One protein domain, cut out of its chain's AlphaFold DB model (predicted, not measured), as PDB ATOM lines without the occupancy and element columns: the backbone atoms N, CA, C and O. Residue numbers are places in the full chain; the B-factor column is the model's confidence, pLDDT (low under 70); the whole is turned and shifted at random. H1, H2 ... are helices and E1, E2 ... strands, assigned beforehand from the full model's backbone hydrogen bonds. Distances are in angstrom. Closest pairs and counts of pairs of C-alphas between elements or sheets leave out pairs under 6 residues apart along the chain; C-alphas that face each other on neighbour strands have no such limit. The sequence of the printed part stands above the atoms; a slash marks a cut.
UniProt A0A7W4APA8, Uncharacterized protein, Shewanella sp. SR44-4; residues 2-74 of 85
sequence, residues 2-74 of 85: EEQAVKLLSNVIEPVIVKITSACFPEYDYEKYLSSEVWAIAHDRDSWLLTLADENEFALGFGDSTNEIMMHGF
ATOM      1  N   GLU A   2     -21.227  17.743  60.846       62.53
ATOM      2  CA  GLU A   2     -20.869  16.812  61.937       62.53
ATOM      3  C   GLU A   2     -21.463  15.401  61.768       62.53
ATOM      4  O   GLU A   2     -20.735  14.425  61.889       62.53
ATOM      5  N   GLU A   3     -22.740  15.262  61.395       67.31
ATOM      6  CA  GLU A   3     -23.378  13.936  61.246       67.31
ATOM      7  C   GLU A   3     -22.765  13.071  60.132       67.31
ATOM      8  O   GLU A   3     -22.626  11.859  60.279       67.31
ATOM      9  N   GLN A   4     -22.347  13.695  59.030       66.19
ATOM     10  CA  GLN A   4     -21.716  13.015  57.893       66.19
ATOM     11  C   GLN A   4     -20.308  12.525  58.233       66.19
ATOM     12  O   GLN A   4     -19.955  11.390  57.921       66.19
ATOM     13  N   ALA A   5     -19.532  13.352  58.940       69.75
ATOM     14  CA  ALA A   5     -18.231  12.951  59.457       69.75
ATOM     15  C   ALA A   5     -18.358  11.789  60.453       69.75
ATOM     16  O   ALA A   5     -17.565  10.855  60.398       69.75
ATOM     17  N   VAL A   6     -19.379  11.799  61.318       77.50
ATOM     18  CA  VAL A   6     -19.646  10.692  62.250       77.50
ATOM     19  C   VAL A   6     -19.978   9.399  61.506       77.50
ATOM     20  O   VAL A   6     -19.432   8.359  61.860       77.50
ATOM     21  N   LYS A   7     -20.807   9.459  60.455       72.31
ATOM     22  CA  LYS A   7     -21.160   8.288  59.634       72.31
ATOM     23  C   LYS A   7     -19.952   7.719  58.881       72.31
ATOM     24  O   LYS A   7     -19.777   6.507  58.824       72.31
ATOM     25  N   LEU A   8     -19.093   8.580  58.333       69.94
ATOM     26  CA  LEU A   8     -17.842   8.145  57.707       69.94
ATOM     27  C   LEU A   8     -16.942   7.457  58.739       69.94
ATOM     28  O   LEU A   8     -16.540   6.318  58.533       69.94
ATOM     29  N   LEU A   9     -16.671   8.128  59.862       80.31
ATOM     30  CA  LEU A   9     -15.767   7.635  60.902       80.31
ATOM     31  C   LEU A   9     -16.267   6.347  61.567       80.31
ATOM     32  O   LEU A   9     -15.444   5.525  61.954       80.31
ATOM     33  N   SER A  10     -17.584   6.138  61.677       86.06
ATOM     34  CA  SER A  10     -18.140   4.883  62.203       86.06
ATOM     35  C   SER A  10     -17.955   3.694  61.262       86.06
ATOM     36  O   SER A  10     -18.038   2.555  61.713       86.06
ATOM     37  N   ASN A  11     -17.722   3.966  59.978       89.50
ATOM     38  CA  ASN A  11     -17.576   2.967  58.925       89.50
ATOM     39  C   ASN A  11     -16.112   2.775  58.497       89.50
ATOM     40  O   ASN A  11     -15.842   1.918  57.658       89.50
ATOM     41  N   VAL A  12     -15.170   3.551  59.053       92.12
ATOM     42  CA  VAL A  12     -13.731   3.339  58.851       92.12
ATOM     43  C   VAL A  12     -13.339   1.997  59.455       92.12
ATOM     44  O   VAL A  12     -13.676   1.684  60.599       92.12
ATOM     45  N   ILE A  13     -12.602   1.217  58.678       93.44
ATOM     46  CA  ILE A  13     -12.088  -0.092  59.073       93.44
ATOM     47  C   ILE A  13     -10.560  -0.067  59.083       93.44
ATOM     48  O   ILE A  13      -9.940   0.843  58.532       93.44
ATOM     49  N   GLU A  14      -9.943  -1.087  59.684       94.06
ATOM     50  CA  GLU A  14      -8.534  -1.366  59.393       94.06
ATOM     51  C   GLU A  14      -8.405  -1.647  57.886       94.06
ATOM     52  O   GLU A  14      -9.201  -2.447  57.377       94.06
ATOM     53  N   PRO A  15      -7.463  -1.012  57.164       94.38
ATOM     54  CA  PRO A  15      -7.346  -1.197  55.727       94.38
ATOM     55  C   PRO A  15      -7.189  -2.669  55.344       94.38
ATOM     56  O   PRO A  15      -6.350  -3.389  55.888       94.38
ATOM     57  N   VAL A  16      -7.978  -3.113  54.368       96.12
ATOM     58  CA  VAL A  16      -7.897  -4.474  53.825       96.12
ATOM     59  C   VAL A  16      -7.662  -4.432  52.326       96.12
ATOM     60  O   VAL A  16      -8.247  -3.612  51.622       96.12
ATOM     61  N   ILE A  17      -6.820  -5.337  51.829       96.75
ATOM     62  CA  ILE A  17      -6.623  -5.495  50.388       96.75
ATOM     63  C   ILE A  17      -7.896  -6.084  49.788       96.75
ATOM     64  O   ILE A  17      -8.422  -7.092  50.275       96.75
ATOM     65  N   VAL A  18      -8.368  -5.466  48.712       97.12
ATOM     66  CA  VAL A  18      -9.522  -5.924  47.943       97.12
ATOM     67  C   VAL A  18      -9.160  -6.129  46.482       97.12
ATOM     68  O   VAL A  18      -8.192  -5.575  45.964       97.12
ATOM     69  N   LYS A  19      -9.963  -6.938  45.797       97.62
ATOM     70  CA  LYS A  19      -9.809  -7.235  44.383       97.62
ATOM     71  C   LYS A  19     -10.947  -6.617  43.590       97.62
ATOM     72  O   LYS A  19     -12.104  -7.015  43.728       97.62
ATOM     73  N   ILE A  20     -10.588  -5.694  42.707       97.56
ATOM     74  CA  ILE A  20     -11.517  -5.140  41.727       97.56
ATOM     75  C   ILE A  20     -11.681  -6.152  40.593       97.56
ATOM     76  O   ILE A  20     -10.698  -6.654  40.049       97.56
ATOM     77  N   THR A  21     -12.924  -6.491  40.263       97.25
ATOM     78  CA  THR A  21     -13.246  -7.490  39.225       97.25
ATOM     79  C   THR A  21     -14.083  -6.921  38.088       97.25
ATOM     80  O   THR A  21     -14.166  -7.533  37.024       97.25
ATOM     81  N   SER A  22     -14.717  -5.769  38.305       97.06
ATOM     82  CA  SER A  22     -15.572  -5.102  37.325       97.06
ATOM     83  C   SER A  22     -15.746  -3.618  37.657       97.06
ATOM     84  O   SER A  22     -15.389  -3.170  38.749       97.06
ATOM     85  N   ALA A  23     -16.312  -2.862  36.715       97.12
ATOM     86  CA  ALA A  23     -16.701  -1.472  36.912       97.12
ATOM     87  C   ALA A  23     -18.030  -1.160  36.213       97.12
ATOM     88  O   ALA A  23     -18.300  -1.716  35.147       97.12
ATOM     89  N   CYS A  24     -18.831  -0.243  36.767       95.38
ATOM     90  CA  CYS A  24     -20.004   0.290  36.062       95.38
ATOM     91  C   CYS A  24     -19.593   1.120  34.835       95.38
ATOM     92  O   CYS A  24     -20.242   1.030  33.795       95.38
ATOM     93  N   PHE A  25     -18.503   1.884  34.958       94.38
ATOM     94  CA  PHE A  25     -17.907   2.693  33.895       94.38
ATOM     95  C   PHE A  25     -16.434   2.289  33.682       94.38
ATOM     96  O   PHE A  25     -15.527   2.918  34.234       94.38
ATOM     97  N   PRO A  26     -16.177   1.185  32.953       93.56
ATOM     98  CA  PRO A  26     -14.836   0.625  32.781       93.56
ATOM     99  C   PRO A  26     -13.881   1.490  31.943       93.56
ATOM    100  O   PRO A  26     -12.684   1.231  31.932       93.56
ATOM    101  N   GLU A  27     -14.379   2.499  31.233       93.44
ATOM    102  CA  GLU A  27     -13.597   3.371  30.354       93.44
ATOM    103  C   GLU A  27     -12.769   4.450  31.079       93.44
ATOM    104  O   GLU A  27     -11.996   5.153  30.429       93.44
ATOM    105  N   TYR A  28     -12.935   4.595  32.397       93.19
ATOM    106  CA  TYR A  28     -12.231   5.585  33.217       93.19
ATOM    107  C   TYR A  28     -11.091   4.929  34.018       93.19
ATOM    108  O   TYR A  28     -10.129   4.436  33.436       93.19
ATOM    109  N   ASP A  29     -11.185   4.876  35.348       94.62
ATOM    110  CA  ASP A  29     -10.083   4.445  36.219       94.62
ATOM    111  C   ASP A  29     -10.040   2.928  36.446       94.62
ATOM    112  O   ASP A  29      -9.236   2.425  37.231       94.62
ATOM    113  N   TYR A  30     -10.891   2.164  35.762       95.81
ATOM    114  CA  TYR A  30     -10.991   0.725  35.984       95.81
ATOM    115  C   TYR A  30      -9.695  -0.026  35.689       95.81
ATOM    116  O   TYR A  30      -9.263  -0.811  36.527       95.81
ATOM    117  N   GLU A  31      -9.035   0.221  34.554       95.69
ATOM    118  CA  GLU A  31      -7.785  -0.483  34.225       95.69
ATOM    119  C   GLU A  31      -6.677  -0.209  35.252       95.69
ATOM    120  O   GLU A  31      -5.925  -1.116  35.626       95.69
ATOM    121  N   LYS A  32      -6.616   1.026  35.765       94.94
ATOM    122  CA  LYS A  32      -5.692   1.437  36.829       94.94
ATOM    123  C   LYS A  32      -5.948   0.632  38.101       94.94
ATOM    124  O   LYS A  32      -5.031   0.003  38.622       94.94
ATOM    125  N   TYR A  33      -7.192   0.588  38.569       95.38
ATOM    126  CA  TYR A  33      -7.556  -0.127  39.795       95.38
ATOM    127  C   TYR A  33      -7.485  -1.655  39.645       95.38
ATOM    128  O   TYR A  33      -7.090  -2.343  40.579       95.38
ATOM    129  N   LEU A  34      -7.803  -2.199  38.469       96.00
ATOM    130  CA  LEU A  34      -7.712  -3.633  38.174       96.00
ATOM    131  C   LEU A  34      -6.268  -4.154  38.235       96.00
ATOM    132  O   LEU A  34      -6.039  -5.308  38.595       96.00
ATOM    133  N   SER A  35      -5.301  -3.319  37.847       95.12
ATOM    134  CA  SER A  35      -3.878  -3.672  37.784       95.12
ATOM    135  C   SER A  35      -3.075  -3.276  39.028       95.12
ATOM    136  O   SER A  35      -1.888  -3.600  39.108       95.12
ATOM    137  N   SER A  36      -3.712  -2.617  39.995       95.25
ATOM    138  CA  SER A  36      -3.073  -2.098  41.205       95.25
ATOM    139  C   SER A  36      -3.452  -2.896  42.450       95.25
ATOM    140  O   SER A  36      -4.440  -3.629  42.477       95.25
ATOM    141  N   GLU A  37      -2.671  -2.728  43.514       95.88
ATOM    142  CA  GLU A  37      -3.087  -3.147  44.849       95.88
ATOM    143  C   GLU A  37      -4.083  -2.123  45.405       95.88
ATOM    144  O   GLU A  37      -3.739  -0.957  45.616       95.88
ATOM    145  N   VAL A  38      -5.326  -2.556  45.608       96.62
ATOM    146  CA  VAL A  38      -6.416  -1.692  46.067       96.62
ATOM    147  C   VAL A  38      -6.723  -1.978  47.524       96.62
ATOM    148  O   VAL A  38      -6.884  -3.130  47.928       96.62
ATOM    149  N   TRP A  39      -6.858  -0.912  48.298       97.06
ATOM    150  CA  TRP A  39      -7.180  -0.954  49.712       97.06
ATOM    151  C   TRP A  39      -8.597  -0.447  49.939       97.06
ATOM    152  O   TRP A  39      -8.955   0.634  49.472       97.06
ATOM    153  N   ALA A  40      -9.397  -1.202  50.685       95.62
ATOM    154  CA  ALA A  40     -10.640  -0.706  51.248       95.62
ATOM    155  C   ALA A  40     -10.381  -0.130  52.643       95.62
ATOM    156  O   ALA A  40      -9.775  -0.795  53.484       95.62
ATOM    157  N   ILE A  41     -10.849   1.096  52.879       93.88
ATOM    158  CA  ILE A  41     -10.587   1.865  54.110       93.88
ATOM    159  C   ILE A  41     -11.862   2.234  54.878       93.88
ATOM    160  O   ILE A  41     -11.801   2.600  56.050       93.88
ATOM    161  N   ALA A  42     -13.027   2.118  54.238       93.06
ATOM    162  CA  ALA A  42     -14.325   2.215  54.894       93.06
ATOM    163  C   ALA A  42     -15.328   1.260  54.240       93.06
ATOM    164  O   ALA A  42     -15.218   0.958  53.049       93.06
ATOM    165  N   HIS A  43     -16.295   0.795  55.029       92.88
ATOM    166  CA  HIS A  43     -17.305  -0.165  54.601       92.88
ATOM    167  C   HIS A  43     -18.667   0.130  55.237       92.88
ATOM    168  O   HIS A  43     -18.772   0.253  56.457       92.88
ATOM    169  N   ASP A  44     -19.711   0.204  54.414       90.38
ATOM    170  CA  ASP A  44     -21.105   0.298  54.853       90.38
ATOM    171  C   ASP A  44     -21.963  -0.669  54.033       90.38
ATOM    172  O   ASP A  44     -22.284  -0.404  52.875       90.38
ATOM    173  N   ARG A  45     -22.345  -1.790  54.656       88.88
ATOM    174  CA  ARG A  45     -23.128  -2.893  54.067       88.88
ATOM    175  C   ARG A  45     -22.464  -3.580  52.879       88.88
ATOM    176  O   ARG A  45     -21.839  -4.606  53.087       88.88
ATOM    177  N   ASP A  46     -22.706  -3.079  51.679       91.31
ATOM    178  CA  ASP A  46     -22.168  -3.551  50.409       91.31
ATOM    179  C   ASP A  46     -21.334  -2.463  49.732       91.31
ATOM    180  O   ASP A  46     -20.731  -2.729  48.702       91.31
ATOM    181  N   SER A  47     -21.284  -1.247  50.283       92.06
ATOM    182  CA  SER A  47     -20.514  -0.131  49.749       92.06
ATOM    183  C   SER A  47     -19.129  -0.070  50.382       92.06
ATOM    184  O   SER A  47     -18.975  -0.262  51.590       92.06
ATOM    185  N   TRP A  48     -18.123   0.242  49.567       94.75
ATOM    186  CA  TRP A  48     -16.715   0.313  49.944       94.75
ATOM    187  C   TRP A  48     -16.080   1.620  49.488       94.75
ATOM    188  O   TRP A  48     -16.266   2.051  48.347       94.75
ATOM    189  N   LEU A  49     -15.270   2.207  50.366       94.69
ATOM    190  CA  LEU A  49     -14.374   3.299  50.014       94.69
ATOM    191  C   LEU A  49     -12.989   2.727  49.721       94.69
ATOM    192  O   LEU A  49     -12.373   2.096  50.583       94.69
ATOM    193  N   LEU A  50     -12.520   2.954  48.500       95.69
ATOM    194  CA  LEU A  50     -11.333   2.338  47.923       95.69
ATOM    195  C   LEU A  50     -10.229   3.371  47.720       95.69
ATOM    196  O   LEU A  50     -10.514   4.515  47.371       95.69
ATOM    197  N   THR A  51      -8.974   2.962  47.848       95.75
ATOM    198  CA  THR A  51      -7.804   3.796  47.553       95.75
ATOM    199  C   THR A  51      -6.625   2.942  47.082       95.75
ATOM    200  O   THR A  51      -6.642   1.718  47.227       95.75
ATOM    201  N   LEU A  52      -5.613   3.578  46.498       95.12
ATOM    202  CA  LEU A  52      -4.341   2.951  46.137       95.12
ATOM    203  C   LEU A  52      -3.277   3.380  47.153       95.12
ATOM    204  O   LEU A  52      -3.332   4.496  47.660       95.12
ATOM    205  N   ALA A  53      -2.307   2.509  47.447       84.81
ATOM    206  CA  ALA A  53      -1.369   2.684  48.566       84.81
ATOM    207  C   ALA A  53      -0.602   4.027  48.576       84.81
ATOM    208  O   ALA A  53      -0.280   4.534  49.648       84.81
ATOM    209  N   ASP A  54      -0.350   4.612  47.400       84.06
ATOM    210  CA  ASP A  54       0.474   5.815  47.230       84.06
ATOM    211  C   ASP A  54      -0.289   7.005  46.612       84.06
ATOM    212  O   ASP A  54       0.325   7.956  46.121       84.06
ATOM    213  N   GLU A  55      -1.625   6.982  46.618       86.19
ATOM    214  CA  GLU A  55      -2.434   8.024  45.985       86.19
ATOM    215  C   GLU A  55      -3.423   8.692  46.944       86.19
ATOM    216  O   GLU A  55      -4.046   8.057  47.786       86.19
ATOM    217  N   ASN A  56      -3.622  10.002  46.770       84.12
ATOM    218  CA  ASN A  56      -4.634  10.775  47.500       84.12
ATOM    219  C   ASN A  56      -5.967  10.818  46.733       84.12
ATOM    220  O   ASN A  56      -6.621  11.861  46.653       84.12
ATOM    221  N   GLU A  57      -6.340   9.693  46.129       90.44
ATOM    222  CA  GLU A  57      -7.583   9.524  45.385       90.44
ATOM    223  C   GLU A  57      -8.406   8.393  45.994       90.44
ATOM    224  O   GLU A  57      -7.878   7.397  46.502       90.44
ATOM    225  N   PHE A  58      -9.726   8.569  45.950       93.50
ATOM    226  CA  PHE A  58     -10.674   7.596  46.459       93.50
ATOM    227  C   PHE A  58     -11.648   7.196  45.364       93.50
ATOM    228  O   PHE A  58     -12.084   8.036  44.578       93.50
ATOM    229  N   ALA A  59     -12.016   5.923  45.343       95.25
ATOM    230  CA  ALA A  59     -13.059   5.395  44.479       95.25
ATOM    231  C   ALA A  59     -14.161   4.751  45.319       95.25
ATOM    232  O   ALA A  59     -13.940   4.323  46.454       95.25
ATOM    233  N   LEU A  60     -15.351   4.676  44.737       94.88
ATOM    234  CA  LEU A  60     -16.477   3.955  45.312       94.88
ATOM    235  C   LEU A  60     -16.568   2.572  44.680       94.88
ATOM    236  O   LEU A  60     -16.425   2.426  43.459       94.88
ATOM    237  N   GLY A  61     -16.830   1.568  45.506       95.12
ATOM    238  CA  GLY A  61     -17.105   0.214  45.055       95.12
ATOM    239  C   GLY A  61     -18.262  -0.433  45.793       95.12
ATOM    240  O   GLY A  61     -18.701   0.051  46.835       95.12
ATOM    241  N   PHE A  62     -18.735  -1.538  45.229       95.00
ATOM    242  CA  PHE A  62     -19.808  -2.356  45.764       95.00
ATOM    243  C   PHE A  62     -19.459  -3.844  45.737       95.00
ATOM    244  O   PHE A  62     -18.794  -4.308  44.808       95.00
ATOM    245  N   GLY A  63     -19.955  -4.596  46.714       94.31
ATOM    246  CA  GLY A  63     -19.866  -6.054  46.761       94.31
ATOM    247  C   GLY A  63     -19.913  -6.599  48.185       94.31
ATOM    248  O   GLY A  63     -19.628  -5.891  49.143       94.31
ATOM    249  N   ASP A  64     -20.220  -7.885  48.332       92.69
ATOM    250  CA  ASP A  64     -20.285  -8.546  49.647       92.69
ATOM    251  C   ASP A  64     -18.941  -9.172  50.075       92.69
ATOM    252  O   ASP A  64     -18.808  -9.717  51.172       92.69
ATOM    253  N   SER A  65     -17.942  -9.160  49.188       93.50
ATOM    254  CA  SER A  65     -16.683  -9.889  49.348       93.50
ATOM    255  C   SER A  65     -15.502  -9.045  48.902       93.50
ATOM    256  O   SER A  65     -15.475  -8.532  47.788       93.50
ATOM    257  N   THR A  66     -14.451  -9.015  49.718       95.75
ATOM    258  CA  THR A  66     -13.187  -8.346  49.377       95.75
ATOM    259  C   THR A  66     -12.513  -8.928  48.134       95.75
ATOM    260  O   THR A  66     -11.677  -8.267  47.533       95.75
ATOM    261  N   ASN A  67     -12.871 -10.144  47.708       96.69
ATOM    262  CA  ASN A  67     -12.320 -10.770  46.503       96.69
ATOM    263  C   ASN A  67     -13.087 -10.428  45.216       96.69
ATOM    264  O   ASN A  67     -12.667 -10.847  44.135       96.69
ATOM    265  N   GLU A  68     -14.212  -9.724  45.330       96.38
ATOM    266  CA  GLU A  68     -15.102  -9.422  44.215       96.38
ATOM    267  C   GLU A  68     -15.792  -8.075  44.440       96.38
ATOM    268  O   GLU A  68     -16.941  -8.004  44.874       96.38
ATOM    269  N   ILE A  69     -15.061  -7.001  44.146       97.69
ATOM    270  CA  ILE A  69     -15.579  -5.635  44.213       97.69
ATOM    271  C   ILE A  69     -15.830  -5.099  42.801       97.69
ATOM    272  O   ILE A  69     -14.946  -5.110  41.937       97.69
ATOM    273  N   MET A  70     -17.040  -4.588  42.585       97.44
ATOM    274  CA  MET A  70     -17.415  -3.794  41.420       97.44
ATOM    275  C   MET A  70     -17.209  -2.316  41.740       97.44
ATOM    276  O   MET A  70     -17.880  -1.777  42.615       97.44
ATOM    277  N   MET A  71     -16.311  -1.629  41.041       95.44
ATOM    278  CA  MET A  71     -16.146  -0.185  41.234       95.44
ATOM    279  C   MET A  71     -17.177   0.618  40.434       95.44
ATOM    280  O   MET A  71     -17.683   0.164  39.411       95.44
ATOM    281  N   HIS A  72     -17.448   1.860  40.829       92.94
ATOM    282  CA  HIS A  72     -18.217   2.759  39.966       92.94
ATOM    283  C   HIS A  72     -17.476   3.007  38.649       92.94
ATOM    284  O   HIS A  72     -18.077   2.930  37.587       92.94
ATOM    285  N   GLY A  73     -16.168   3.267  38.709       86.06
ATOM    286  CA  GLY A  73     -15.345   3.578  37.534       86.06
ATOM    287  C   GLY A  73     -14.543   4.870  37.672       86.06
ATOM    288  O   GLY A  73     -13.586   5.054  36.939       86.06
ATOM    289  N   PHE A  74     -14.872   5.726  38.641       89.94
ATOM    290  CA  PHE A  74     -14.207   7.011  38.857       89.94
ATOM    291  C   PHE A  74     -13.480   7.040  40.195       89.94
ATOM    292  O   PHE A  74     -13.988   6.522  41.195       89.94
TER     293      PHE A  74
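What this domain is: This is residues 2 to 74 of the 85 residues of an uncharacterized protein of Shewanella sp. SR44-4 (UniProt A0A7W4APA8). One strongly twisted sheet of six strands folds back on itself into two leaves, E1 and E3 facing E5, E6 and E2, with E4 as the hinge. E1 runs on into E2, so that a single stretch of chain joins the two edges of the sheet; H1 lies at one end of the longest axis, and the short H2 packs on E2 and E6 towards the other. The 73 printed residues include two named helices and six named strands, in the order H1 E1 E2 H2 E3 E4 E5 E6; the class is mixed, helices and strands. The sheet is mixed, in the order E1, E3, E4, E5, E6, E2, with E6 and E2 parallel. The whole is compact, with a radius of gyration of the C-alphas of 11.7 A and spans of 35 by 25 by 20 A.

How they stand to each other: H1, residues 2 to 11, stands up from the sheet at 82 degrees and is only just over E3, residues 38 to 44, with 3 of its C-alphas falling there; the C-alphas of Asn 11 and Ala 42, their closest, are 5.2 A apart. E1, residues 12 to 18, is an edge strand, antiparallel to E3, with N 18 and O 38 at 2.9 A. E1 runs on into E2, residues 20 to 23, at 95 degrees. E2, the other edge strand, is parallel to E6, residues 68 to 74, with N 71 and O 22 at 2.9 A. H2, residues 30 to 35, is on the opposite face from H1, at a height of 7.3 A over the sheet; the closest C-alphas of H2 and E2, those of Ile 20 and Leu 34, are 5.4 A apart. E3, E4, residues 47 to 52, E5, residues 58 to 65, and E6 form a meander, each strand the antiparallel neighbour of the one before, in three hairpins. N 39 and O 51 of E3 and E4 are 2.8 A apart, N 48 and O 61 of E4 and E5 2.8 A, and N 62 and O 70 of E5 and E6 2.8 A. In H1 and H2 every O i to N i+4 pair is within hydrogen-bond range.

Where its parts are: H1 begins at C-alpha 2, (-20.869, 16.812, 61.937), and measures 14.5 A from first to last C-alpha. E1 measures 14.9 A, E2 8.0 A, H2 8.6 A, E3 17.2 A and E4 16.9 A. E5, 18.7 A, bends by 63 degrees at residue 62, C-alpha (-19.808, -2.356, 45.764). E6, 17.3 A, ends at C-alpha 74, (-14.207, 7.011, 38.857).

The domain as a whole: The C-alphas of Glu 2 and Ser 35 are the two farthest apart, at 35.9 A. The printed part has no cut and no long link. The mean pLDDT of the printed part is 91.2; residues 2 to 5 and residue 8 are under 70.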